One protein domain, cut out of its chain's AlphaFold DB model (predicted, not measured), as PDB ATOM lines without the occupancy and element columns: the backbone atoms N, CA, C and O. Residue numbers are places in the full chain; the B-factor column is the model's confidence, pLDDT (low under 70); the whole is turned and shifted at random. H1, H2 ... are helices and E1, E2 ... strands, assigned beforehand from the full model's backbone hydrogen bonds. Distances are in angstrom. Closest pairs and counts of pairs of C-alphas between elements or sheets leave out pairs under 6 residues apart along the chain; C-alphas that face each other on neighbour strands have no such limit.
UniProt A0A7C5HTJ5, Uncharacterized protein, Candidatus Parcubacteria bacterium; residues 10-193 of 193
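Overview. This is residues 10 to 193 of the 193 residues of an uncharacterized protein of Candidatus Parcubacteria bacterium (UniProt A0A7C5HTJ5). One twisted sheet of five strands, E1 to E5, curls round helix H2, while H1 runs along its opposite face and H5 packs on H1 near the E5 edge. H3 packs on H5, and a small hairpin, E7 and E8, forms an arm away from the sheet. The printed part has 184 residues with five named helices and eight named strands, in the order H1 E1 E2 E3 E4 H2 E5 H3 H4 E6 E7 E8 H5; the class is mixed, helices and strands. The sheet's order is E1 - E2 - E3 - E4 - E5, all antiparallel. The whole is compact, with a radius of gyration of the C-alphas of 16.9 A, and flat, spanning 55 by 45 by 25 A.

Arrangement. E1 (27 to 41), E2 (50 to 62), E3 (68 to 78) and E4 (85 to 94) form a meander, each strand the antiparallel neighbour of the one before; E5 (117 to 122) is the edge strand beside E4. Within hydrogen-bond range are N 37 and O 53 at 2.9 A, N 54 and O 75 at 2.8 A, N 72 and O 90 at 2.9 A, and N 118 and O 89 at 2.8 A. E1 bends by 80 degrees at residue 32. The sheet curls round H2 (100 to 109); its closest C-alphas to E1 are Lys 109 and Ala 37, 4.7 A. H1 (10 to 23) is on the opposite face at a height of 8.8 A, along the strands, at 21 degrees to E3 on the local plane. H5 (178 to 192) touches H1 with residues 179 to 184 alone, the same way at a steep tilt of 57 degrees; the closest C-alphas are Val 16 and Ile 180, 5.3 A. H3 (135 to 142) touches H5, closest at the C-alphas of Ile 138 and Ile 186, 6.7 A. H4 (146 to 149) is close to H5 but not clearly touching, at 5.9 A between the C-alphas of Phe 149 and Leu 179. E6 (150 to 152) pairs with no named strand and runs on into E7 (155 to 161), which forms a hairpin with E8 (167 to 171), N 155 and O 171 at 2.9 A. E7 and E8 are apart from E1 to E5. In H1, H2, H3 and H5 every O i to N i+4 pair is within hydrogen-bond range; H4 is too short for one.

Along the chain. H1 begins at C-alpha 10 (-34.397, 3.376, 74.805). E1 spans 33.4 A, E2 33.6 A, E3 30.4 A, E4 26.3 A and H5 21.8 A. H5 ends at C-alpha 192 (-50.421, 19.660, 68.144).

Size, cuts and confidence. The two C-alphas farthest apart, Ser 65 and Arg 159, are 55.3 A apart. The printed part has no cut. The link from E5 to H3, residues 123 to 134, is long. Mean pLDDT of the printed part is 91.6; residues 96 to 98 are under 70.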
ATOM      1  N   ARG A  10     -35.207   2.626  75.761       97.06
ATOM      2  CA  ARG A  10     -34.397   3.376  74.805       97.06
ATOM      3  C   ARG A  10     -34.706   3.037  73.357       97.06
ATOM      4  O   ARG A  10     -34.923   3.956  72.572       97.06
ATOM      5  N   GLU A  11     -34.778   1.756  72.998       97.81
ATOM      6  CA  GLU A  11     -35.153   1.336  71.640       97.81
ATOM      7  C   GLU A  11     -36.559   1.829  71.268       97.81
ATOM      8  O   GLU A  11     -36.797   2.233  70.127       97.81
ATOM      9  N   VAL A  12     -37.485   1.864  72.234       98.12
ATOM     10  CA  VAL A  12     -38.817   2.450  72.037       98.12
ATOM     11  C   VAL A  12     -38.722   3.953  71.754       98.12
ATOM     12  O   VAL A  12     -39.272   4.413  70.751       98.12
ATOM     13  N   LEU A  13     -38.020   4.731  72.586       98.19
ATOM     14  CA  LEU A  13     -37.898   6.186  72.402       98.19
ATOM     15  C   LEU A  13     -37.115   6.559  71.132       98.19
ATOM     16  O   LEU A  13     -37.491   7.503  70.430       98.19
ATOM     17  N   GLU A  14     -36.086   5.789  70.776       98.12
ATOM     18  CA  GLU A  14     -35.384   5.885  69.491       98.12
ATOM     19  C   GLU A  14     -36.332   5.603  68.316       98.12
ATOM     20  O   GLU A  14     -36.336   6.339  67.321       98.12
ATOM     21  N   GLY A  15     -37.183   4.582  68.440       98.19
ATOM     22  CA  GLY A  15     -38.240   4.268  67.482       98.19
ATOM     23  C   GLY A  15     -39.211   5.431  67.279       98.19
ATOM     24  O   GLY A  15     -39.458   5.828  66.138       98.19
ATOM     25  N   VAL A  16     -39.699   6.031  68.369       98.19
ATOM     26  CA  VAL A  16     -40.608   7.191  68.335       98.19
ATOM     27  C   VAL A  16     -39.936   8.382  67.652       98.19
ATOM     28  O   VAL A  16     -40.494   8.970  66.722       98.19
ATOM     29  N   TYR A  17     -38.703   8.712  68.044       98.25
ATOM     30  CA  TYR A  17     -37.920   9.787  67.428       98.25
ATOM     31  C   TYR A  17     -37.779   9.591  65.907       98.25
ATOM     32  O   TYR A  17     -38.011  10.518  65.121       98.25
ATOM     33  N   ASN A  18     -37.451   8.374  65.469       98.12
ATOM     34  CA  ASN A  18     -37.285   8.044  64.052       98.12
ATOM     35  C   ASN A  18     -38.609   8.061  63.275       98.12
ATOM     36  O   ASN A  18     -38.641   8.512  62.123       98.12
ATOM     37  N   LEU A  19     -39.709   7.622  63.889       97.81
ATOM     38  CA  LEU A  19     -41.035   7.672  63.279       97.81
ATOM     39  C   LEU A  19     -41.483   9.125  63.075       97.81
ATOM     40  O   LEU A  19     -41.896   9.482  61.969       97.81
ATOM     41  N   LEU A  20     -41.302   9.993  64.078       96.50
ATOM     42  CA  LEU A  20     -41.559  11.433  63.958       96.50
ATOM     43  C   LEU A  20     -40.712  12.069  62.847       96.50
ATOM     44  O   LEU A  20     -41.240  12.800  62.002       96.50
ATOM     45  N   LYS A  21     -39.414  11.744  62.784       96.62
ATOM     46  CA  LYS A  21     -38.518  12.195  61.708       96.62
ATOM     47  C   LYS A  21     -39.058  11.830  60.327       96.62
ATOM     48  O   LYS A  21     -39.131  12.696  59.454       96.62
ATOM     49  N   LYS A  22     -39.450  10.566  60.135       96.38
ATOM     50  CA  LYS A  22     -39.971  10.052  58.861       96.38
ATOM     51  C   LYS A  22     -41.308  10.702  58.499       96.38
ATOM     52  O   LYS A  22     -41.445  11.219  57.391       96.38
ATOM     53  N   LYS A  23     -42.268  10.713  59.429       94.81
ATOM     54  CA  LYS A  23     -43.643  11.188  59.203       94.81
ATOM     55  C   LYS A  23     -43.695  12.660  58.800       94.81
ATOM     56  O   LYS A  23     -44.431  13.015  57.887       94.81
ATOM     57  N   PHE A  24     -42.872  13.500  59.423       92.88
ATOM     58  CA  PHE A  24     -42.851  14.944  59.162       92.88
ATOM     59  C   PHE A  24     -41.725  15.389  58.225       92.88
ATOM     60  O   PHE A  24     -41.516  16.591  58.057       92.88
ATOM     61  N   LYS A  25     -40.970  14.445  57.637       93.69
ATOM     62  CA  LYS A  25     -39.761  14.731  56.840       93.69
ATOM     63  C   LYS A  25     -38.841  15.729  57.567       93.69
ATOM     64  O   LYS A  25     -38.327  16.680  56.976       93.69
ATOM     65  N   ALA A  26     -38.703  15.548  58.882       92.69
ATOM     66  CA  ALA A  26     -38.070  16.525  59.753       92.69
ATOM     67  C   ALA A  26     -36.559  16.564  59.511       92.69
ATOM     68  O   ALA A  26     -35.895  15.529  59.402       92.69
ATOM     69  N   LYS A  27     -35.998  17.774  59.466       91.12
ATOM     70  CA  LYS A  27     -34.550  17.951  59.343       91.12
ATOM     71  C   LYS A  27     -33.888  17.641  60.682       91.12
ATOM     72  O   LYS A  27     -34.225  18.263  61.687       91.12
ATOM     73  N   GLU A  28     -32.911  16.744  60.661       95.25
ATOM     74  CA  GLU A  28     -32.015  16.503  61.790       95.25
ATOM     75  C   GLU A  28     -30.865  17.515  61.762       95.25
ATOM     76  O   GLU A  28     -30.217  17.723  60.734       95.25
ATOM     77  N   ILE A  29     -30.642  18.183  62.887       94.31
ATOM     78  CA  ILE A  29     -29.633  19.223  63.057       94.31
ATOM     79  C   ILE A  29     -28.696  18.759  64.167       94.31
ATOM     80  O   ILE A  29     -29.116  18.568  65.307       94.31
ATOM     81  N   LYS A  30     -27.417  18.578  63.826       95.69
ATOM     82  CA  LYS A  30     -26.363  18.325  64.811       95.69
ATOM     83  C   LYS A  30     -26.062  19.607  65.580       95.69
ATOM     84  O   LYS A  30     -26.011  20.692  64.995       95.69
ATOM     85  N   LEU A  31     -25.867  19.478  66.885       93.94
ATOM     86  CA  LEU A  31     -25.422  20.585  67.719       93.94
ATOM     87  C   LEU A  31     -23.920  20.837  67.497       93.94
ATOM     88  O   LEU A  31     -23.182  19.895  67.213       93.94
ATOM     89  N   PRO A  32     -23.442  22.086  67.645       89.81
ATOM     90  CA  PRO A  32     -22.012  22.394  67.525       89.81
ATOM     91  C   PRO A  32     -21.175  21.707  68.614       89.81
ATOM     92  O   PRO A  32     -20.004  21.411  68.411       89.81
ATOM     93  N   LYS A  33     -21.788  21.464  69.773       94.38
ATOM     94  CA  LYS A  33     -21.285  20.623  70.858       94.38
ATOM     95  C   LYS A  33     -22.478  20.034  71.618       94.38
ATOM     96  O   LYS A  33     -23.548  20.655  71.574       94.38
ATOM     97  N   PRO A  34     -22.323  18.900  72.321       96.56
ATOM     98  CA  PRO A  34     -23.421  18.322  73.082       96.56
ATOM     99  C   PRO A  34     -23.974  19.304  74.120       96.56
ATOM    100  O   PRO A  34     -23.210  19.960  74.833       96.56
ATOM    101  N   ALA A  35     -25.298  19.430  74.190       97.00
ATOM    102  CA  ALA A  35     -25.976  20.156  75.258       97.00
ATOM    103  C   ALA A  35     -26.229  19.194  76.420       97.00
ATOM    104  O   ALA A  35     -26.724  18.096  76.194       97.00
ATOM    105  N   THR A  36     -25.913  19.597  77.647       97.12
ATOM    106  CA  THR A  36     -26.193  18.807  78.849       97.12
ATOM    107  C   THR A  36     -27.225  19.519  79.709       97.12
ATOM    108  O   THR A  36     -27.084  20.711  79.986       97.12
ATOM    109  N   ALA A  37     -28.273  18.809  80.110       96.94
ATOM    110  CA  ALA A  37     -29.270  19.285  81.060       96.94
ATOM    111  C   ALA A  37     -29.122  18.512  82.367       96.94
ATOM    112  O   ALA A  37     -29.088  17.287  82.348       96.94
ATOM    113  N   GLU A  38     -29.017  19.218  83.487       96.69
ATOM    114  CA  GLU A  38     -28.936  18.609  84.818       96.69
ATOM    115  C   GLU A  38     -30.218  17.829  85.134       96.69
ATOM    116  O   GLU A  38     -31.311  18.352  84.928       96.69
ATOM    117  N   VAL A  39     -30.097  16.605  85.642       94.56
ATOM    118  CA  VAL A  39     -31.230  15.770  86.096       94.56
ATOM    119  C   VAL A  39     -31.108  15.313  87.545       94.56
ATOM    120  O   VAL A  39     -32.046  14.739  88.097       94.56
ATOM    121  N   GLY A  40     -29.982  15.621  88.179       92.88
ATOM    122  CA  GLY A  40     -29.845  15.568  89.621       92.88
ATOM    123  C   GLY A  40     -28.478  16.051  90.072       92.88
ATOM    124  O   GLY A  40     -27.510  16.014  89.313       92.88
ATOM    125  N   ASN A  41     -28.420  16.515  91.312       93.25
ATOM    126  CA  ASN A  41     -27.243  17.119  91.907       93.25
ATOM    127  C   ASN A  41     -27.144  16.676  93.372       93.25
ATOM    128  O   ASN A  41     -28.051  16.946  94.152       93.25
ATOM    129  N   ASP A  42     -26.062  15.976  93.705       89.25
ATOM    130  CA  ASP A  42     -25.697  15.521  95.057       89.25
ATOM    131  C   ASP A  42     -24.347  16.135  95.480       89.25
ATOM    132  O   ASP A  42     -23.523  15.513  96.152       89.25
ATOM    133  N   SER A  43     -24.055  17.340  94.982       87.88
ATOM    134  CA  SER A  43     -22.808  18.036  95.298       87.88
ATOM    135  C   SER A  43     -22.856  18.618  96.708       87.88
ATOM    136  O   SER A  43     -23.873  19.162  97.135       87.88
ATOM    137  N   ASP A  44     -21.722  18.566  97.399       89.88
ATOM    138  CA  ASP A  44     -21.503  19.208  98.695       89.88
ATOM    139  C   ASP A  44     -20.177  19.986  98.679       89.88
ATOM    140  O   ASP A  44     -19.550  20.159  97.632       89.88
ATOM    141  N   TRP A  45     -19.746  20.493  99.834       88.81
ATOM    142  CA  TRP A  45     -18.531  21.302  99.928       88.81
ATOM    143  C   TRP A  45     -17.241  20.543  99.574       88.81
ATOM    144  O   TRP A  45     -16.235  21.173  99.248       88.81
ATOM    145  N   HIS A  46     -17.263  19.210  99.608       90.25
ATOM    146  CA  HIS A  46     -16.125  18.341  99.322       90.25
ATOM    147  C   HIS A  46     -16.147  17.720  97.925       90.25
ATOM    148  O   HIS A  46     -15.091  17.334  97.418       90.25
ATOM    149  N   ARG A  47     -17.326  17.539  97.317       86.38
ATOM    150  CA  ARG A  47     -17.471  16.784  96.063       86.38
ATOM    151  C   ARG A  47     -18.498  17.404  95.122       86.38
ATOM    152  O   ARG A  47     -19.594  17.768  95.530       86.38
ATOM    153  N   THR A  48     -18.173  17.409  93.831       88.31
ATOM    154  CA  THR A  48     -19.125  17.725  92.758       88.31
ATOM    155  C   THR A  48     -19.662  16.425  92.176       88.31
ATOM    156  O   THR A  48     -18.893  15.634  91.634       88.31
ATOM    157  N   ARG A  49     -20.972  16.201  92.289       89.50
ATOM    158  CA  ARG A  49     -21.665  15.000  91.801       89.50
ATOM    159  C   ARG A  49     -22.962  15.411  91.123       89.50
ATOM    160  O   ARG A  49     -23.956  15.709  91.781       89.50
ATOM    161  N   ILE A  50     -22.925  15.502  89.797       92.62
ATOM    162  CA  ILE A  50     -24.051  15.986  88.998       92.62
ATOM    163  C   ILE A  50     -24.334  14.988  87.881       92.62
ATOM    164  O   ILE A  50     -23.437  14.594  87.130       92.62
ATOM    165  N   GLY A  51     -25.601  14.612  87.770       94.88
ATOM    166  CA  GLY A  51     -26.131  13.804  86.692       94.88
ATOM    167  C   GLY A  51     -26.735  14.664  85.593       94.88
ATOM    168  O   GLY A  51     -27.417  15.657  85.866       94.88
ATOM    169  N   TYR A  52     -26.526  14.263  84.343       96.94
ATOM    170  CA  TYR A  52     -27.002  14.992  83.176       96.94
ATOM    171  C   TYR A  52     -27.713  14.084  82.178       96.94
ATOM    172  O   TYR A  52     -27.441  12.892  82.072       96.94
ATOM    173  N   ILE A  53     -28.553  14.701  81.358       97.38
ATOM    174  CA  ILE A  53     -28.945  14.177  80.057       97.38
ATOM    175  C   ILE A  53     -28.196  14.962  78.985       97.38
ATOM    176  O   ILE A  53     -28.235  16.196  78.956       97.38
ATOM    177  N   LYS A  54     -27.513  14.243  78.100       97.81
ATOM    178  CA  LYS A  54     -26.755  14.775  76.972       97.81
ATOM    179  C   LYS A  54     -27.560  14.662  75.684       97.81
ATOM    180  O   LYS A  54     -27.993  13.578  75.308       97.81
ATOM    181  N   TYR A  55     -27.651  15.768  74.961       98.19
ATOM    182  CA  TYR A  55     -28.251  15.868  73.636       98.19
ATOM    183  C   TYR A  55     -27.174  16.223  72.616       98.19
ATOM    184  O   TYR A  55     -26.437  17.193  72.796       98.19
ATOM    185  N   GLU A  56     -27.097  15.479  71.516       97.56
ATOM    186  CA  GLU A  56     -26.101  15.714  70.455       97.56
ATOM    187  C   GLU A  56     -26.720  16.314  69.188       97.56
ATOM    188  O   GLU A  56     -26.053  16.978  68.389       97.56
ATOM    189  N   LYS A  57     -28.018  16.090  68.998       96.94
ATOM    190  CA  LYS A  57     -28.764  16.473  67.803       96.94
ATOM    191  C   LYS A  57     -30.246  16.603  68.115       96.94
ATOM    192  O   LYS A  57     -30.726  16.092  69.123       96.94
ATOM    193  N   PHE A  58     -30.978  17.255  67.229       97.19
ATOM    194  CA  PHE A  58     -32.427  17.354  67.335       97.19
ATOM    195  C   PHE A  58     -33.096  17.398  65.964       97.19
ATOM    196  O   PHE A  58     -32.474  17.744  64.957       97.19
ATOM    197  N   LEU A  59     -34.385  17.087  65.935       95.88
ATOM    198  CA  LEU A  59     -35.270  17.303  64.801       95.88
ATOM    199  C   LEU A  59     -35.910  18.676  64.913       95.88
ATOM    200  O   LEU A  59     -36.413  19.050  65.972       95.88
ATOM    201  N   LEU A  60     -35.965  19.391  63.795       93.12
ATOM    202  CA  LEU A  60     -36.893  20.500  63.643       93.12
ATOM    203  C   LEU A  60     -38.225  19.964  63.111       93.12
ATOM    204  O   LEU A  60     -38.378  19.759  61.903       93.12
ATOM    205  N   LEU A  61     -39.175  19.750  64.015       92.12
ATOM    206  CA  LEU A  61     -40.515  19.271  63.702       92.12
ATOM    207  C   LEU A  61     -41.439  20.461  63.429       92.12
ATOM    208  O   LEU A  61     -41.603  21.333  64.279       92.12
ATOM    209  N   LYS A  62     -42.052  20.513  62.246       89.06
ATOM    210  CA  LYS A  62     -43.060  21.527  61.903       89.06
ATOM    211  C   LYS A  62     -44.407  20.837  61.793       89.06
ATOM    212  O   LYS A  62     -44.593  20.030  60.888       89.06
ATOM    213  N   LEU A  63     -45.315  21.146  62.712       84.75
ATOM    214  CA  LEU A  63     -46.655  20.553  62.709       84.75
ATOM    215  C   LEU A  63     -47.598  21.329  61.791       84.75
ATOM    216  O   LEU A  63     -48.419  20.733  61.105       84.75
ATOM    217  N   ASN A  64     -47.453  22.653  61.749       80.56
ATOM    218  CA  ASN A  64     -48.181  23.542  60.845       80.56
ATOM    219  C   ASN A  64     -47.389  24.852  60.629       80.56
ATOM    220  O   ASN A  64     -46.192  24.926  60.927       80.56
ATOM    221  N   SER A  65     -48.032  25.880  60.067       75.75
ATOM    222  CA  SER A  65     -47.405  27.171  59.753       75.75
ATOM    223  C   SER A  65     -46.928  27.953  60.985       75.75
ATOM    224  O   SER A  65     -45.973  28.724  60.859       75.75
ATOM    225  N   SER A  66     -47.535  27.741  62.158       77.44
ATOM    226  CA  SER A  66     -47.284  28.510  63.386       77.44
ATOM    227  C   SER A  66     -46.606  27.716  64.507       77.44
ATOM    228  O   SER A  66     -45.946  28.318  65.352       77.44
ATOM    229  N   LYS A  67     -46.709  26.381  64.515       85.06
ATOM    230  CA  LYS A  67     -46.138  25.506  65.549       85.06
ATOM    231  C   LYS A  67     -44.919  24.743  65.034       85.06
ATOM    232  O   LYS A  67     -45.020  23.859  64.176       85.06
ATOM    233  N   ALA A  68     -43.763  25.061  65.610       89.44
ATOM    234  CA  ALA A  68     -42.518  24.338  65.403       89.44
ATOM    235  C   ALA A  68     -41.922  23.900  66.743       89.44
ATOM    236  O   ALA A  68     -41.942  24.643  67.723       89.44
ATOM    237  N   TRP A  69     -41.359  22.698  66.746       93.19
ATOM    238  CA  TRP A  69     -40.781  22.060  67.917       93.19
ATOM    239  C   TRP A  69     -39.370  21.575  67.612       93.19
ATOM    240  O   TRP A  69     -39.075  21.087  66.519       93.19
ATOM    241  N   ILE A  70     -38.504  21.689  68.605       94.69
ATOM    242  CA  ILE A  70     -37.253  20.949  68.679       94.69
ATOM    243  C   ILE A  70     -37.557  19.642  69.393       94.69
ATOM    244  O   ILE A  70     -37.985  19.684  70.541       94.69
ATOM    245  N   ILE A  71     -37.322  18.512  68.728       97.12
ATOM    246  CA  ILE A  71     -37.442  17.178  69.326       97.12
ATOM    247  C   ILE A  71     -36.052  16.572  69.446       97.12
ATOM    248  O   ILE A  71     -35.337  16.500  68.448       97.12
ATOM    249  N   SER A  72     -35.646  16.137  70.630       98.00
ATOM    250  CA  SER A  72     -34.311  15.577  70.845       98.00
ATOM    251  C   SER A  72     -34.385  14.334  71.712       98.00
ATOM    252  O   SER A  72     -35.122  14.312  72.690       98.00
ATOM    253  N   LEU A  73     -33.622  13.313  71.333       98.12
ATOM    254  CA  LEU A  73     -33.379  12.154  72.174       98.12
ATOM    255  C   LEU A  73     -32.136  12.442  73.017       98.12
ATOM    256  O   LEU A  73     -31.053  12.662  72.458       98.12
ATOM    257  N   GLY A  74     -32.302  12.479  74.331       97.62
ATOM    258  CA  GLY A  74     -31.213  12.646  75.274       97.62
ATOM    259  C   GLY A  74     -30.762  11.313  75.852       97.62
ATOM    260  O   GLY A  74     -31.562  10.406  76.046       97.62
ATOM    261  N   THR A  75     -29.471  11.190  76.142       97.00
ATOM    262  CA  THR A  75     -28.882  10.017  76.807       97.00
ATOM    263  C   THR A  75     -28.254  10.430  78.125       97.00
ATOM    264  O   THR A  75     -27.579  11.463  78.169       97.00
ATOM    265  N   VAL A  76     -28.416   9.628  79.168       95.44
ATOM    266  CA  VAL A  76     -27.804   9.874  80.474       95.44
ATOM    267  C   VAL A  76     -26.277   9.952  80.385       95.44
ATOM    268  O   VAL A  76     -25.635   9.258  79.593       95.44
ATOM    269  N   CYS A  77     -25.685  10.837  81.181       94.44
ATOM    270  CA  CYS A  77     -24.250  10.902  81.434       94.44
ATOM    271  C   CYS A  77     -23.957  11.595  82.775       94.44
ATOM    272  O   CYS A  77     -24.845  12.175  83.397       94.44
ATOM    273  N   GLY A  78     -22.686  11.617  83.172       89.94
ATOM    274  CA  GLY A  78     -22.267  12.111  84.483       89.94
ATOM    275  C   GLY A  78     -22.302  11.001  85.527       89.94
ATOM    276  O   GLY A  78     -22.377   9.823  85.178       89.94
ATOM    277  N   ASP A  79     -22.244  11.393  86.792       84.12
ATOM    278  CA  ASP A  79     -22.133  10.467  87.918       84.12
ATOM    279  C   ASP A  79     -23.478  10.290  88.632       84.12
ATOM    280  O   ASP A  79     -24.520  10.780  88.189       84.12
ATOM    281  N   TYR A  80     -23.470   9.612  89.779       76.81
ATOM    282  CA  TYR A  80     -24.567   9.704  90.744       76.81
ATOM    283  C   TYR A  80     -24.965  11.183  90.945       76.81
ATOM    284  O   TYR A  80     -24.066  12.004  91.151       76.81
ATOM    285  N   PRO A  81     -26.255  11.569  90.861       85.12
ATOM    286  CA  PRO A  81     -27.483  10.751  90.875       85.12
ATOM    287  C   PRO A  81     -28.094  10.399  89.497       85.12
ATOM    288  O   PRO A  81     -29.266  10.025  89.421       85.12
ATOM    289  N   ALA A  82     -27.355  10.524  88.387       85.31
ATOM    290  CA  ALA A  82     -27.896  10.226  87.051       85.31
ATOM    291  C   ALA A  82     -28.231   8.743  86.835       85.31
ATOM    292  O   ALA A  82     -29.064   8.435  85.994       85.31
ATOM    293  N   ASN A  83     -27.603   7.838  87.591       86.00
ATOM    294  CA  ASN A  83     -27.725   6.380  87.465       86.00
ATOM    295  C   ASN A  83     -29.164   5.838  87.519       86.00
ATOM    296  O   ASN A  83     -29.397   4.710  87.101       86.00
ATOM    297  N   ARG A  84     -30.124   6.627  88.014       88.44
ATOM    298  CA  ARG A  84     -31.552   6.286  88.018       88.44
ATOM    299  C   ARG A  84     -32.224   6.409  86.648       88.44
ATOM    300  O   ARG A  84     -33.323   5.892  86.463       88.44
ATOM    301  N   TYR A  85     -31.601   7.101  85.705       93.94
ATOM    302  CA  TYR A  85     -32.171   7.431  84.402       93.94
ATOM    303  C   TYR A  85     -31.373   6.775  83.277       93.94
ATOM    304  O   TYR A  85     -30.188   6.492  83.439       93.94
ATOM    305  N   ASP A  86     -32.006   6.584  82.120       94.88
ATOM    306  CA  ASP A  86     -31.346   6.060  80.915       94.88
ATOM    307  C   ASP A  86     -31.389   7.074  79.761       94.88
ATOM    308  O   ASP A  86     -30.363   7.591  79.308       94.88
ATOM    309  N   CYS A  87     -32.583   7.433  79.301       96.94
ATOM    310  CA  CYS A  87     -32.752   8.379  78.199       96.94
ATOM    311  C   CYS A  87     -34.063   9.160  78.291       96.94
ATOM    312  O   CYS A  87     -34.962   8.802  79.053       96.94
ATOM    313  N   ASP A  88     -34.193  10.224  77.501       98.00
ATOM    314  CA  ASP A  88     -35.437  10.980  77.383       98.00
ATOM    315  C   ASP A  88     -35.751  11.410  75.950       98.00
ATOM    316  O   ASP A  88     -34.890  11.429  75.070       98.00
ATOM    317  N   LEU A  89     -37.012  11.777  75.725       98.00
ATOM    318  CA  LEU A  89     -37.465  12.433  74.509       98.00
ATOM    319  C   LEU A  89     -37.953  13.842  74.852       98.00
ATOM    320  O   LEU A  89     -39.085  14.039  75.301       98.00
ATOM    321  N   ALA A  90     -37.097  14.833  74.632       97.31
ATOM    322  CA  ALA A  90     -37.382  16.241  74.865       97.31
ATOM    323  C   ALA A  90     -38.151  16.871  73.701       97.31
ATOM    324  O   ALA A  90     -37.834  16.619  72.536       97.31
ATOM    325  N   ALA A  91     -39.104  17.753  74.012       95.94
ATOM    326  CA  ALA A  91     -39.807  18.575  73.036       95.94
ATOM    327  C   ALA A  91     -39.931  20.026  73.498       95.94
ATOM    328  O   ALA A  91     -40.579  20.320  74.495       95.94
ATOM    329  N   ILE A  92     -39.324  20.953  72.759       94.12
ATOM    330  CA  ILE A  92     -39.265  22.370  73.145       94.12
ATOM    331  C   ILE A  92     -39.852  23.231  72.023       94.12
ATOM    332  O   ILE A  92     -39.406  23.099  70.877       94.12
ATOM    333  N   PRO A  93     -40.836  24.105  72.303       90.62
ATOM    334  CA  PRO A  93     -41.444  24.928  71.269       90.62
ATOM    335  C   PRO A  93     -40.465  26.020  70.839       90.62
ATOM    336  O   PRO A  93     -39.718  26.558  71.661       90.62
ATOM    337  N   ILE A  94     -40.480  26.376  69.555       87.44
ATOM    338  CA  ILE A  94     -39.662  27.472  69.028       87.44
ATOM    339  C   ILE A  94     -40.498  28.449  68.211       87.44
ATOM    340  O   ILE A  94     -41.383  28.062  67.451       87.44
ATOM    341  N   SER A  95     -40.182  29.737  68.347       73.94
ATOM    342  CA  SER A  95     -40.914  30.826  67.692       73.94
ATOM    343  C   SER A  95     -40.190  31.403  66.471       73.94
ATOM    344  O   SER A  95     -40.833  32.005  65.611       73.94
ATOM    345  N   LYS A  96     -38.862  31.235  66.344       63.84
ATOM    346  CA  LYS A  96     -38.058  31.858  65.275       63.84
ATOM    347  C   LYS A  96     -37.136  30.858  64.567       63.84
ATOM    348  O   LYS A  96     -36.609  29.924  65.151       63.84
ATOM    349  N   LYS A  97     -36.940  31.066  63.257       63.09
ATOM    350  CA  LYS A  97     -36.149  30.178  62.374       63.09
ATOM    351  C   LYS A  97     -34.665  30.564  62.247       63.09
ATOM    352  O   LYS A  97     -33.905  29.843  61.604       63.09
ATOM    353  N   ARG A  98     -34.225  31.711  62.777       58.12
ATOM    354  CA  ARG A  98     -32.844  32.198  62.576       58.12
ATOM    355  C   ARG A  98     -31.934  31.684  63.702       58.12
ATOM    356  O   ARG A  98     -32.208  31.939  64.860       58.12
ATOM    357  N   LYS A  99     -30.831  31.008  63.341       71.19
ATOM    358  CA  LYS A  99     -29.830  30.382  64.246       71.19
ATOM    359  C   LYS A  99     -30.333  29.190  65.090       71.19
ATOM    360  O   LYS A  99     -29.861  28.976  66.206       71.19
ATOM    361  N   ILE A 100     -31.192  28.352  64.502       80.50
ATOM    362  CA  ILE A 100     -31.824  27.179  65.141       80.50
ATOM    363  C   ILE A 100     -30.836  26.254  65.879       80.50
ATOM    364  O   ILE A 100     -31.169  25.765  66.948       80.50
ATOM    365  N   ALA A 101     -29.609  26.035  65.383       78.75
ATOM    366  CA  ALA A 101     -28.636  25.170  66.069       78.75
ATOM    367  C   ALA A 101     -28.148  25.745  67.416       78.75
ATOM    368  O   ALA A 101     -28.055  25.022  68.406       78.75
ATOM    369  N   HIS A 102     -27.858  27.050  67.476       83.00
ATOM    370  CA  HIS A 102     -27.405  27.710  68.707       83.00
ATOM    371  C   HIS A 102     -28.564  27.939  69.685       83.00
ATOM    372  O   HIS A 102     -28.393  27.827  70.899       83.00
ATOM    373  N   GLU A 103     -29.751  28.236  69.156       86.88
ATOM    374  CA  GLU A 103     -30.974  28.326  69.950       86.88
ATOM    375  C   GLU A 103     -31.344  26.961  70.541       86.88
ATOM    376  O   GLU A 103     -31.535  26.857  71.749       86.88
ATOM    377  N   GLY A 104     -31.311  25.896  69.734       88.75
ATOM    378  CA  GLY A 104     -31.539  24.523  70.178       88.75
ATOM    379  C   GLY A 104     -30.568  24.080  71.265       88.75
ATOM    380  O   GLY A 104     -31.004  23.530  72.269       88.75
ATOM    381  N   PHE A 105     -29.277  24.415  71.141       91.75
ATOM    382  CA  PHE A 105     -28.299  24.185  72.209       91.75
ATOM    383  C   PHE A 105     -28.723  24.845  73.533       91.75
ATOM    384  O   PHE A 105     -28.748  24.196  74.580       91.75
ATOM    385  N   LYS A 106     -29.076  26.138  73.494       92.56
ATOM    386  CA  LYS A 106     -29.492  26.897  74.685       92.56
ATOM    387  C   LYS A 106     -30.786  26.364  75.292       92.56
ATOM    388  O   LYS A 106     -30.913  26.350  76.513       92.56
ATOM    389  N   LEU A 107     -31.737  25.964  74.456       93.38
ATOM    390  CA  LEU A 107     -33.030  25.436  74.878       93.38
ATOM    391  C   LEU A 107     -32.891  24.054  75.518       93.38
ATOM    392  O   LEU A 107     -33.393  23.851  76.618       93.38
ATOM    393  N   LEU A 108     -32.146  23.141  74.890       95.75
ATOM    394  CA  LEU A 108     -31.918  21.794  75.421       95.75
ATOM    395  C   LEU A 108     -31.148  21.823  76.742       95.75
ATOM    396  O   LEU A 108     -31.507  21.100  77.662       95.75
ATOM    397  N   LYS A 109     -30.178  22.735  76.903       95.19
ATOM    398  CA  LYS A 109     -29.490  22.948  78.190       95.19
ATOM    399  C   LYS A 109     -30.447  23.354  79.323       95.19
ATOM    400  O   LYS A 109     -30.167  23.096  80.486       95.19
ATOM    401  N   LYS A 110     -31.580  23.986  78.991       94.38
ATOM    402  CA  LYS A 110     -32.636  24.362  79.943       94.38
ATOM    403  C   LYS A 110     -33.659  23.250  80.181       94.38
ATOM    404  O   LYS A 110     -34.612  23.480  80.927       94.38
ATOM    405  N   ASN A 111     -33.488  22.062  79.594       95.44
ATOM    406  CA  ASN A 111     -34.334  20.902  79.881       95.44
ATOM    407  C   ASN A 111     -34.001  20.240  81.233       95.44
ATOM    408  O   ASN A 111     -34.098  19.024  81.374       95.44
ATOM    409  N   SER A 112     -33.568  21.025  82.224       93.81
ATOM    410  CA  SER A 112     -33.169  20.504  83.527       93.81
ATOM    411  C   SER A 112     -34.337  19.787  84.195       93.81
ATOM    412  O   SER A 112     -35.480  20.257  84.138       93.81
ATOM    413  N   TYR A 113     -34.047  18.653  84.825       93.75
ATOM    414  CA  TYR A 113     -35.016  17.805  85.506       93.75
ATOM    415  C   TYR A 113     -36.217  17.464  84.613       93.75
ATOM    416  O   TYR A 113     -37.356  17.528  85.073       93.75
ATOM    417  N   PHE A 114     -35.987  17.174  83.328       94.94
ATOM    418  CA  PHE A 114     -37.023  16.746  82.375       94.94
ATOM    419  C   PHE A 114     -38.160  17.763  82.163       94.94
ATOM    420  O   PHE A 114     -39.307  17.403  81.886       94.94
ATOM    421  N   LYS A 115     -37.869  19.063  82.326       94.62
ATOM    422  CA  LYS A 115     -38.871  20.145  82.274       94.62
ATOM    423  C   LYS A 115     -39.764  20.102  81.027       94.62
ATOM    424  O   LYS A 115     -40.947  20.402  81.124       94.62
ATOM    425  N   ASN A 116     -39.197  19.738  79.886       94.75
ATOM    426  CA  ASN A 116     -39.849  19.659  78.582       94.75
ATOM    427  C   ASN A 116     -39.735  18.251  77.973       94.75
ATOM    428  O   ASN A 116     -39.825  18.096  76.756       94.75
ATOM    429  N   SER A 117     -39.486  17.224  78.782       95.69
ATOM    430  CA  SER A 117     -39.491  15.848  78.286       95.69
ATOM    431  C   SER A 117     -40.929  15.380  78.115       95.69
ATOM    432  O   SER A 117     -41.757  15.557  79.009       95.69
ATOM    433  N   ILE A 118     -41.225  14.808  76.950       95.31
ATOM    434  CA  ILE A 118     -42.488  14.120  76.677       95.31
ATOM    435  C   ILE A 118     -42.541  12.894  77.589       95.31
ATOM    436  O   ILE A 118     -43.434  12.759  78.417       95.31
ATOM    437  N   ILE A 119     -41.530  12.038  77.464       96.25
ATOM    438  CA  ILE A 119     -41.321  10.820  78.246       96.25
ATOM    439  C   ILE A 119     -39.820  10.722  78.530       96.25
ATOM    440  O   ILE A 119     -38.998  11.143  77.710       96.25
ATOM    441  N   PHE A 120     -39.465  10.165  79.679       96.75
ATOM    442  CA  PHE A 120     -38.111   9.728  79.996       96.75
ATOM    443  C   PHE A 120     -38.141   8.292  80.509       96.75
ATOM    444  O   PHE A 120     -39.201   7.764  80.830       96.75
ATOM    445  N   SER A 121     -36.990   7.640  80.536       96.81
ATOM    446  CA  SER A 121     -36.852   6.257  80.978       96.81
ATOM    447  C   SER A 121     -35.972   6.163  82.210       96.81
ATOM    448  O   SER A 121     -34.987   6.899  82.363       96.81
ATOM    449  N   LEU A 122     -36.355   5.249  83.088       95.12
ATOM    450  CA  LEU A 122     -35.568   4.850  84.240       95.12
ATOM    451  C   LEU A 122     -34.619   3.717  83.849       95.12
ATOM    452  O   LEU A 122     -34.864   2.981  82.893       95.12
ATOM    453  N   TYR A 123     -33.562   3.529  84.633       91.06
ATOM    454  CA  TYR A 123     -32.624   2.415  84.447       91.06
ATOM    455  C   TYR A 123     -33.293   1.028  84.580       91.06
ATOM    456  O   TYR A 123     -32.793   0.042  84.044       91.06
ATOM    457  N   THR A 124     -34.442   0.959  85.263       93.75
ATOM    458  CA  THR A 124     -35.308  -0.227  85.384       93.75
ATOM    459  C   THR A 124     -35.978  -0.614  84.063       93.75
ATOM    460  O   THR A 124     -36.533  -1.704  83.959       93.75
ATOM    461  N   GLY A 125     -35.943   0.253  83.044       94.50
ATOM    462  CA  GLY A 125     -36.691   0.101  81.792       94.50
ATOM    463  C   GLY A 125     -38.101   0.697  81.845       94.50
ATOM    464  O   GLY A 125     -38.812   0.698  80.841       94.50
ATOM    465  N   GLU A 126     -38.532   1.245  82.978       95.56
ATOM    466  CA  GLU A 126     -39.829   1.917  83.074       95.56
ATOM    467  C   GLU A 126     -39.830   3.235  82.292       95.56
ATOM    468  O   GLU A 126     -38.860   3.997  82.309       95.56
ATOM    469  N   LEU A 127     -40.941   3.516  81.610       95.88
ATOM    470  CA  LEU A 127     -41.214   4.817  81.014       95.88
ATOM    471  C   LEU A 127     -41.940   5.684  82.039       95.88
ATOM    472  O   LEU A 127     -42.964   5.295  82.593       95.88
ATOM    473  N   ALA A 128     -41.426   6.886  82.246       94.62
ATOM    474  CA  ALA A 128     -41.936   7.846  83.200       94.62
ATOM    475  C   ALA A 128     -42.256   9.178  82.519       94.62
ATOM    476  O   ALA A 128     -41.694   9.562  81.486       94.62
ATOM    477  N   VAL A 129     -43.190   9.900  83.127       93.44
ATOM    478  CA  VAL A 129     -43.680  11.188  82.649       93.44
ATOM    479  C   VAL A 129     -43.631  12.165  83.807       93.44
ATOM    480  O   VAL A 129     -44.098  11.870  84.905       93.44
ATOM    481  N   LYS A 130     -43.068  13.350  83.568       91.44
ATOM    482  CA  LYS A 130     -43.082  14.431  84.551       91.44
ATOM    483  C   LYS A 130     -44.385  15.208  84.417       91.44
ATOM    484  O   LYS A 130     -44.831  15.457  83.299       91.44
ATOM    485  N   GLU A 131     -44.955  15.668  85.528       88.12
ATOM    486  CA  GLU A 131     -46.054  16.634  85.482       88.12
ATOM    487  C   GLU A 131     -45.539  17.987  84.956       88.12
ATOM    488  O   GLU A 131     -45.042  18.845  85.684       88.12
ATOM    489  N   ASN A 132     -45.590  18.136  83.636       86.00
ATOM    490  CA  ASN A 132     -45.240  19.334  82.888       86.00
ATOM    491  C   ASN A 132     -46.375  19.663  81.901       86.00
ATOM    492  O   ASN A 132     -47.464  19.091  81.975       86.00
ATOM    493  N   THR A 133     -46.136  20.574  80.956       82.75
ATOM    494  CA  THR A 133     -47.138  20.989  79.956       82.75
ATOM    495  C   THR A 133     -47.678  19.827  79.110       82.75
ATOM    496  O   THR A 133     -48.783  19.915  78.585       82.75
ATOM    497  N   PHE A 134     -46.930  18.729  78.994       87.56
ATOM    498  CA  PHE A 134     -47.330  17.518  78.275       87.56
ATOM    499  C   PHE A 134     -47.929  16.457  79.199       87.56
ATOM    500  O   PHE A 134     -48.831  15.717  78.802       87.56
ATOM    501  N   GLY A 135     -47.413  16.387  80.428       88.19
ATOM    502  CA  GLY A 135     -47.520  15.215  81.284       88.19
ATOM    503  C   GLY A 135     -48.942  14.750  81.549       88.19
ATOM    504  O   GLY A 135     -49.222  13.567  81.396       88.19
ATOM    505  N   ARG A 136     -49.867  15.670  81.854       89.88
ATOM    506  CA  ARG A 136     -51.268  15.312  82.146       89.88
ATOM    507  C   ARG A 136     -51.934  14.567  80.993       89.88
ATOM    508  O   ARG A 136     -52.520  13.514  81.211       89.88
ATOM    509  N   LYS A 137     -51.781  15.072  79.768       89.81
ATOM    510  CA  LYS A 137     -52.384  14.464  78.576       89.81
ATOM    511  C   LYS A 137     -51.712  13.140  78.211       89.81
ATOM    512  O   LYS A 137     -52.383  12.219  77.760       89.81
ATOM    513  N   ILE A 138     -50.401  13.019  78.427       91.50
ATOM    514  CA  ILE A 138     -49.701  11.743  78.228       91.50
ATOM    515  C   ILE A 138     -50.184  10.713  79.247       91.50
ATOM    516  O   ILE A 138     -50.521   9.609  78.844       91.50
ATOM    517  N   ILE A 139     -50.262  11.065  80.533       90.81
ATOM    518  CA  ILE A 139     -50.731  10.167  81.601       90.81
ATOM    519  C   ILE A 139     -52.172   9.718  81.338       90.81
ATOM    520  O   ILE A 139     -52.465   8.531  81.461       90.81
ATOM    521  N   GLU A 140     -53.052  10.632  80.924       89.69
ATOM    522  CA  GLU A 140     -54.449  10.324  80.595       89.69
ATOM    523  C   GLU A 140     -54.578   9.255  79.497       89.69
ATOM    524  O   GLU A 140     -55.401   8.347  79.618       89.69
ATOM    525  N   ILE A 141     -53.755   9.344  78.444       90.00
ATOM    526  CA  ILE A 141     -53.826   8.432  77.293       90.00
ATOM    527  C   ILE A 141     -53.019   7.149  77.543       90.00
ATOM    528  O   ILE A 141     -53.507   6.047  77.299       90.00
ATOM    529  N   LEU A 142     -51.779   7.279  78.018       89.12
ATOM    530  CA  LEU A 142     -50.840   6.168  78.180       89.12
ATOM    531  C   LEU A 142     -51.148   5.322  79.416       89.12
ATOM    532  O   LEU A 142     -51.051   4.099  79.349       89.12
ATOM    533  N   GLY A 143     -51.534   5.950  80.530       83.06
ATOM    534  CA  GLY A 143     -51.662   5.281  81.828       83.06
ATOM    535  C   GLY A 143     -52.697   4.154  81.855       83.06
ATOM    536  O   GLY A 143     -52.574   3.237  82.652       83.06
ATOM    537  N   ARG A 144     -53.693   4.181  80.960       82.31
ATOM    538  CA  ARG A 144     -54.727   3.133  80.850       82.31
ATOM    539  C   ARG A 144     -54.324   1.955  79.960       82.31
ATOM    540  O   ARG A 144     -54.979   0.918  79.976       82.31
ATOM    541  N   GLU A 145     -53.294   2.134  79.141       89.31
ATOM    542  CA  GLU A 145     -52.970   1.231  78.035       89.31
ATOM    543  C   GLU A 145     -51.573   0.608  78.159       89.31
ATOM    544  O   GLU A 145     -51.309  -0.402  77.506       89.31
ATOM    545  N   LEU A 146     -50.685   1.177  78.988       89.38
ATOM    546  CA  LEU A 146     -49.267   0.810  79.064       89.38
ATOM    547  C   LEU A 146     -49.040  -0.691  79.309       89.38
ATOM    548  O   LEU A 146     -48.244  -1.299  78.592       89.38
ATOM    549  N   ASP A 147     -49.795  -1.308  80.222       91.38
ATOM    550  CA  ASP A 147     -49.665  -2.732  80.576       91.38
ATOM    551  C   ASP A 147     -49.859  -3.660  79.368       91.38
ATOM    552  O   ASP A 147     -49.203  -4.695  79.227       91.38
ATOM    553  N   LYS A 148     -50.703  -3.262  78.405       94.31
ATOM    554  CA  LYS A 148     -50.933  -4.036  77.172       94.31
ATOM    555  C   LYS A 148     -49.672  -4.121  76.315       94.31
ATOM    556  O   LYS A 148     -49.538  -5.043  75.496       94.31
ATOM    557  N   PHE A 149     -48.743  -3.189  76.496       95.56
ATOM    558  CA  PHE A 149     -47.493  -3.097  75.760       95.56
ATOM    559  C   PHE A 149     -46.294  -3.695  76.488       95.56
ATOM    560  O   PHE A 149     -45.248  -3.814  75.854       95.56
ATOM    561  N   ILE A 150     -46.420  -4.138  77.738       95.69
ATOM    562  CA  ILE A 150     -45.322  -4.820  78.428       95.69
ATOM    563  C   ILE A 150     -45.098  -6.191  77.770       95.69
ATOM    564  O   ILE A 150     -46.032  -6.970  77.544       95.69
ATOM    565  N   ALA A 151     -43.857  -6.448  77.356       95.94
ATOM    566  CA  ALA A 151     -43.410  -7.730  76.810       95.94
ATOM    567  C   ALA A 151     -42.745  -8.596  77.886       95.94
ATOM    568  O   ALA A 151     -42.877  -9.820  77.841       95.94
ATOM    569  N   LYS A 152     -42.048  -7.957  78.830       94.88
ATOM    570  CA  LYS A 152     -41.377  -8.592  79.961       94.88
ATOM    571  C   LYS A 152     -41.284  -7.589  81.111       94.88
ATOM    572  O   LYS A 152     -40.794  -6.487  80.894       94.88
ATOM    573  N   GLU A 153     -41.719  -7.986  82.301       94.56
ATOM    574  CA  GLU A 153     -41.552  -7.197  83.526       94.56
ATOM    575  C   GLU A 153     -40.076  -7.098  83.941       94.56
ATOM    576  O   GLU A 153     -39.271  -7.981  83.622       94.56
ATOM    577  N   ALA A 154     -39.721  -6.040  84.675       93.69
ATOM    578  CA  ALA A 154     -38.394  -5.938  85.278       93.69
ATOM    579  C   ALA A 154     -38.185  -7.043  86.328       93.69
ATOM    580  O   ALA A 154     -39.068  -7.328  87.138       93.69
ATOM    581  N   GLU A 155     -36.992  -7.640  86.354       94.25
ATOM    582  CA  GLU A 155     -36.583  -8.550  87.426       94.25
ATOM    583  C   GLU A 155     -35.712  -7.796  88.432       94.25
ATOM    584  O   GLU A 155     -34.633  -7.302  88.089       94.25
ATOM    585  N   ILE A 156     -36.170  -7.739  89.681       92.69
ATOM    586  CA  ILE A 156     -35.545  -6.984  90.767       92.69
ATOM    587  C   ILE A 156     -35.011  -7.959  91.830       92.69
ATOM    588  O   ILE A 156     -35.732  -8.846  92.286       92.69
ATOM    589  N   ASP A 157     -33.748  -7.808  92.243       92.44
ATOM    590  CA  ASP A 157     -33.194  -8.511  93.405       92.44
ATOM    591  C   ASP A 157     -33.359  -7.666  94.669       92.44
ATOM    592  O   ASP A 157     -32.587  -6.748  94.933       92.44
ATOM    593  N   HIS A 158     -34.349  -8.007  95.490       89.50
ATOM    594  CA  HIS A 158     -34.614  -7.311  96.750       89.50
ATOM    595  C   HIS A 158     -33.585  -7.601  97.858       89.50
ATOM    596  O   HIS A 158     -33.673  -7.012  98.932       89.50
ATOM    597  N   ARG A 159     -32.621  -8.506  97.632       92.56
ATOM    598  CA  ARG A 159     -31.560  -8.814  98.610       92.56
ATOM    599  C   ARG A 159     -30.367  -7.867  98.505       92.56
ATOM    600  O   ARG A 159     -29.589  -7.778  99.451       92.56
ATOM    601  N   TYR A 160     -30.214  -7.187  97.371       90.19
ATOM    602  CA  TYR A 160     -29.105  -6.277  97.106       90.19
ATOM    603  C   TYR A 160     -29.634  -4.891  96.768       90.19
ATOM    604  O   TYR A 160     -30.614  -4.745  96.041       90.19
ATOM    605  N   PHE A 161     -28.948  -3.870  97.270       86.44
ATOM    606  CA  PHE A 161     -29.314  -2.477  97.063       86.44
ATOM    607  C   PHE A 161     -28.147  -1.709  96.454       86.44
ATOM    608  O   PHE A 161     -26.984  -1.933  96.795       86.44
ATOM    609  N   ASN A 162     -28.474  -0.783  95.561       83.31
ATOM    610  CA  ASN A 162     -27.561   0.245  95.094       83.31
ATOM    611  C   ASN A 162     -27.230   1.223  96.238       83.31
ATOM    612  O   ASN A 162     -27.901   1.258  97.271       83.31
ATOM    613  N   LEU A 163     -26.222   2.077  96.031       78.81
ATOM    614  CA  LEU A 163     -25.794   3.099  97.004       78.81
ATOM    615  C   LEU A 163     -26.903   4.079  97.416       78.81
ATOM    616  O   LEU A 163     -26.784   4.763  98.424       78.81
ATOM    617  N   ASP A 164     -27.967   4.157  96.627       75.62
ATOM    618  CA  ASP A 164     -29.112   5.034  96.830       75.62
ATOM    619  C   ASP A 164     -30.326   4.303  97.426       75.62
ATOM    620  O   ASP A 164     -31.449   4.806  97.349       75.62
ATOM    621  N   PHE A 165     -30.086   3.108  97.979       82.25
ATOM    622  CA  PHE A 165     -31.067   2.209  98.583       82.25
ATOM    623  C   PHE A 165     -32.189   1.760  97.641       82.25
ATOM    624  O   PHE A 165     -33.233   1.289  98.092       82.25
ATOM    625  N   THR A 166     -31.978   1.845  96.325       83.00
ATOM    626  CA  THR A 166     -32.863   1.186  95.360       83.00
ATOM    627  C   THR A 166     -32.449  -0.278  95.177       83.00
ATOM    628  O   THR A 166     -31.250  -0.564  95.137       83.00
ATOM    629  N   PRO A 167     -33.397  -1.227  95.083       85.69
ATOM    630  CA  PRO A 167     -33.082  -2.621  94.781       85.69
ATOM    631  C   PRO A 167     -32.310  -2.782  93.464       85.69
ATOM    632  O   PRO A 167     -32.518  -2.021  92.519       85.69
ATOM    633  N   VAL A 168     -31.450  -3.797  93.373       89.12
ATOM    634  CA  VAL A 168     -30.683  -4.069  92.147       89.12
ATOM    635  C   VAL A 168     -31.595  -4.634  91.056       89.12
ATOM    636  O   VAL A 168     -32.288  -5.629  91.259       89.12
ATOM    637  N   VAL A 169     -31.553  -4.044  89.861       91.12
ATOM    638  CA  VAL A 169     -32.256  -4.556  88.673       91.12
ATOM    639  C   VAL A 169     -31.397  -5.626  88.007       91.12
ATOM    640  O   VAL A 169     -30.326  -5.330  87.479       91.12
ATOM    641  N   LYS A 170     -31.867  -6.876  88.008       91.88
ATOM    642  CA  LYS A 170     -31.207  -7.991  87.308       91.88
ATOM    643  C   LYS A 170     -31.471  -7.954  85.813       91.88
ATOM    644  O   LYS A 170     -30.586  -8.253  85.015       91.88
ATOM    645  N   SER A 171     -32.701  -7.620  85.430       93.19
ATOM    646  CA  SER A 171     -33.042  -7.387  84.033       93.19
ATOM    647  C   SER A 171     -34.120  -6.312  83.901       93.19
ATOM    648  O   SER A 171     -35.068  -6.322  84.686       93.19
ATOM    649  N   PRO A 172     -33.972  -5.374  82.949       94.50
ATOM    650  CA  PRO A 172     -34.912  -4.276  82.790       94.50
ATOM    651  C   PRO A 172     -36.226  -4.746  82.156       94.50
ATOM    652  O   PRO A 172     -36.280  -5.790  81.499       94.50
ATOM    653  N   LEU A 173     -37.267  -3.936  82.333       96.25
ATOM    654  CA  LEU A 173     -38.557  -4.081  81.667       96.25
ATOM    655  C   LEU A 173     -38.395  -3.896  80.148       96.25
ATOM    656  O   LEU A 173     -37.681  -3.002  79.680       96.25
ATOM    657  N   GLU A 174     -39.076  -4.740  79.373       97.25
ATOM    658  CA  GLU A 174     -39.106  -4.674  77.909       97.25
ATOM    659  C   GLU A 174     -40.533  -4.477  77.383       97.25
ATOM    660  O   GLU A 174     -41.505  -5.023  77.913       97.25
ATOM    661  N   TYR A 175     -40.655  -3.770  76.261       97.69
ATOM    662  CA  TYR A 175     -41.923  -3.440  75.619       97.69
ATOM    663  C   TYR A 175     -42.116  -4.142  74.276       97.69
ATOM    664  O   TYR A 175     -41.179  -4.484  73.552       97.69
ATOM    665  N   LYS A 176     -43.379  -4.309  73.890       97.25
ATOM    666  CA  LYS A 176     -43.785  -4.774  72.564       97.25
ATOM    667  C   LYS A 176     -43.508  -3.672  71.530       97.25
ATOM    668  O   LYS A 176     -43.865  -2.521  71.776       97.25
ATOM    669  N   PRO A 177     -43.032  -4.008  70.314       96.56
ATOM    670  CA  PRO A 177     -42.751  -3.019  69.266       96.56
ATOM    671  C   PRO A 177     -43.913  -2.083  68.909       96.56
ATOM    672  O   PRO A 177     -43.686  -0.936  68.541       96.56
ATOM    673  N   LYS A 178     -45.162  -2.546  69.069       96.38
ATOM    674  CA  LYS A 178     -46.375  -1.742  68.833       96.38
ATOM    675  C   LYS A 178     -46.446  -0.470  69.691       96.38
ATOM    676  O   LYS A 178     -47.169   0.450  69.327       96.38
ATOM    677  N   LEU A 179     -45.709  -0.408  70.803       96.81
ATOM    678  CA  LEU A 179     -45.661   0.782  71.650       96.81
ATOM    679  C   LEU A 179     -45.071   1.995  70.916       96.81
ATOM    680  O   LEU A 179     -45.473   3.119  71.193       96.81
ATOM    681  N   ILE A 180     -44.158   1.783  69.960       97.75
ATOM    682  CA  ILE A 180     -43.533   2.869  69.191       97.75
ATOM    683  C   ILE A 180     -44.587   3.672  68.421       97.75
ATOM    684  O   ILE A 180     -44.593   4.904  68.476       97.75
ATOM    685  N   ASP A 181     -45.481   2.978  67.714       97.00
ATOM    686  CA  ASP A 181     -46.541   3.615  66.934       97.00
ATOM    687  C   ASP A 181     -47.510   4.359  67.863       97.00
ATOM    688  O   ASP A 181     -47.783   5.542  67.655       97.00
ATOM    689  N   PHE A 182     -47.930   3.708  68.955       96.56
ATOM    690  CA  PHE A 182     -48.845   4.289  69.939       96.56
ATOM    691  C   PHE A 182     -48.278   5.552  70.610       96.56
ATOM    692  O   PHE A 182     -48.921   6.603  70.617       96.56
ATOM    693  N   LEU A 183     -47.038   5.506  71.110       96.56
ATOM    694  CA  LEU A 183     -46.391   6.674  71.721       96.56
ATOM    695  C   LEU A 183     -46.159   7.803  70.716       96.56
ATOM    696  O   LEU A 183     -46.229   8.977  71.081       96.56
ATOM    697  N   SER A 184     -45.909   7.472  69.449       96.50
ATOM    698  CA  SER A 184     -45.766   8.479  68.399       96.50
ATOM    699  C   SER A 184     -47.074   9.224  68.140       96.50
ATOM    700  O   SER A 184     -47.058  10.440  67.949       96.50
ATOM    701  N   GLU A 185     -48.211   8.528  68.152       95.12
ATOM    702  CA  GLU A 185     -49.534   9.152  68.035       95.12
ATOM    703  C   GLU A 185     -49.838  10.071  69.221       95.12
ATOM    704  O   GLU A 185     -50.266  11.212  69.016       95.12
ATOM    705  N   ILE A 186     -49.528   9.628  70.445       94.69
ATOM    706  CA  ILE A 186     -49.652  10.452  71.656       94.69
ATOM    707  C   ILE A 186     -48.787  11.707  71.539       94.69
ATOM    708  O   ILE A 186     -49.289  12.818  71.725       94.69
ATOM    709  N   ALA A 187     -47.508  11.556  71.181       94.94
ATOM    710  CA  ALA A 187     -46.589  12.678  71.022       94.94
ATOM    711  C   ALA A 187     -47.125  13.697  70.004       94.94
ATOM    712  O   ALA A 187     -47.139  14.894  70.276       94.94
ATOM    713  N   ILE A 188     -47.636  13.244  68.858       93.62
ATOM    714  CA  ILE A 188     -48.218  14.135  67.844       93.62
ATOM    715  C   ILE A 188     -49.450  14.861  68.385       93.62
ATOM    716  O   ILE A 188     -49.569  16.073  68.194       93.62
ATOM    717  N   SER A 189     -50.355  14.145  69.056       91.94
ATOM    718  CA  SER A 189     -51.575  14.721  69.635       91.94
ATOM    719  C   SER A 189     -51.251  15.810  70.657       91.94
ATOM    720  O   SER A 189     -51.835  16.896  70.627       91.94
ATOM    721  N   VAL A 190     -50.279  15.549  71.532       92.06
ATOM    722  CA  VAL A 190     -49.840  16.484  72.572       92.06
ATOM    723  C   VAL A 190     -49.137  17.699  71.971       92.06
ATOM    724  O   VAL A 190     -49.481  18.823  72.316       92.06
ATOM    725  N   LEU A 191     -48.212  17.506  71.029       91.81
ATOM    726  CA  LEU A 191     -47.477  18.617  70.411       91.81
ATOM    727  C   LEU A 191     -48.352  19.488  69.491       91.81
ATOM    728  O   LEU A 191     -48.010  20.643  69.216       91.81
ATOM    729  N   SER A 192     -49.455  18.934  68.981       88.56
ATOM    730  CA  SER A 192     -50.421  19.660  68.144       88.56
ATOM    731  C   SER A 192     -51.440  20.459  68.959       88.56
ATOM    732  O   SER A 192     -52.029  21.396  68.408       88.56
ATOM    733  N   SER A 193     -51.623  20.118  70.240       83.19
ATOM    734  CA  SER A 193     -52.493  20.852  71.179       83.19
ATOM    735  C   SER A 193     -51.952  22.257  71.417       83.19
ATOM    736  O   SER A 193     -52.737  23.221  71.334       83.19
TER     737      SER A 193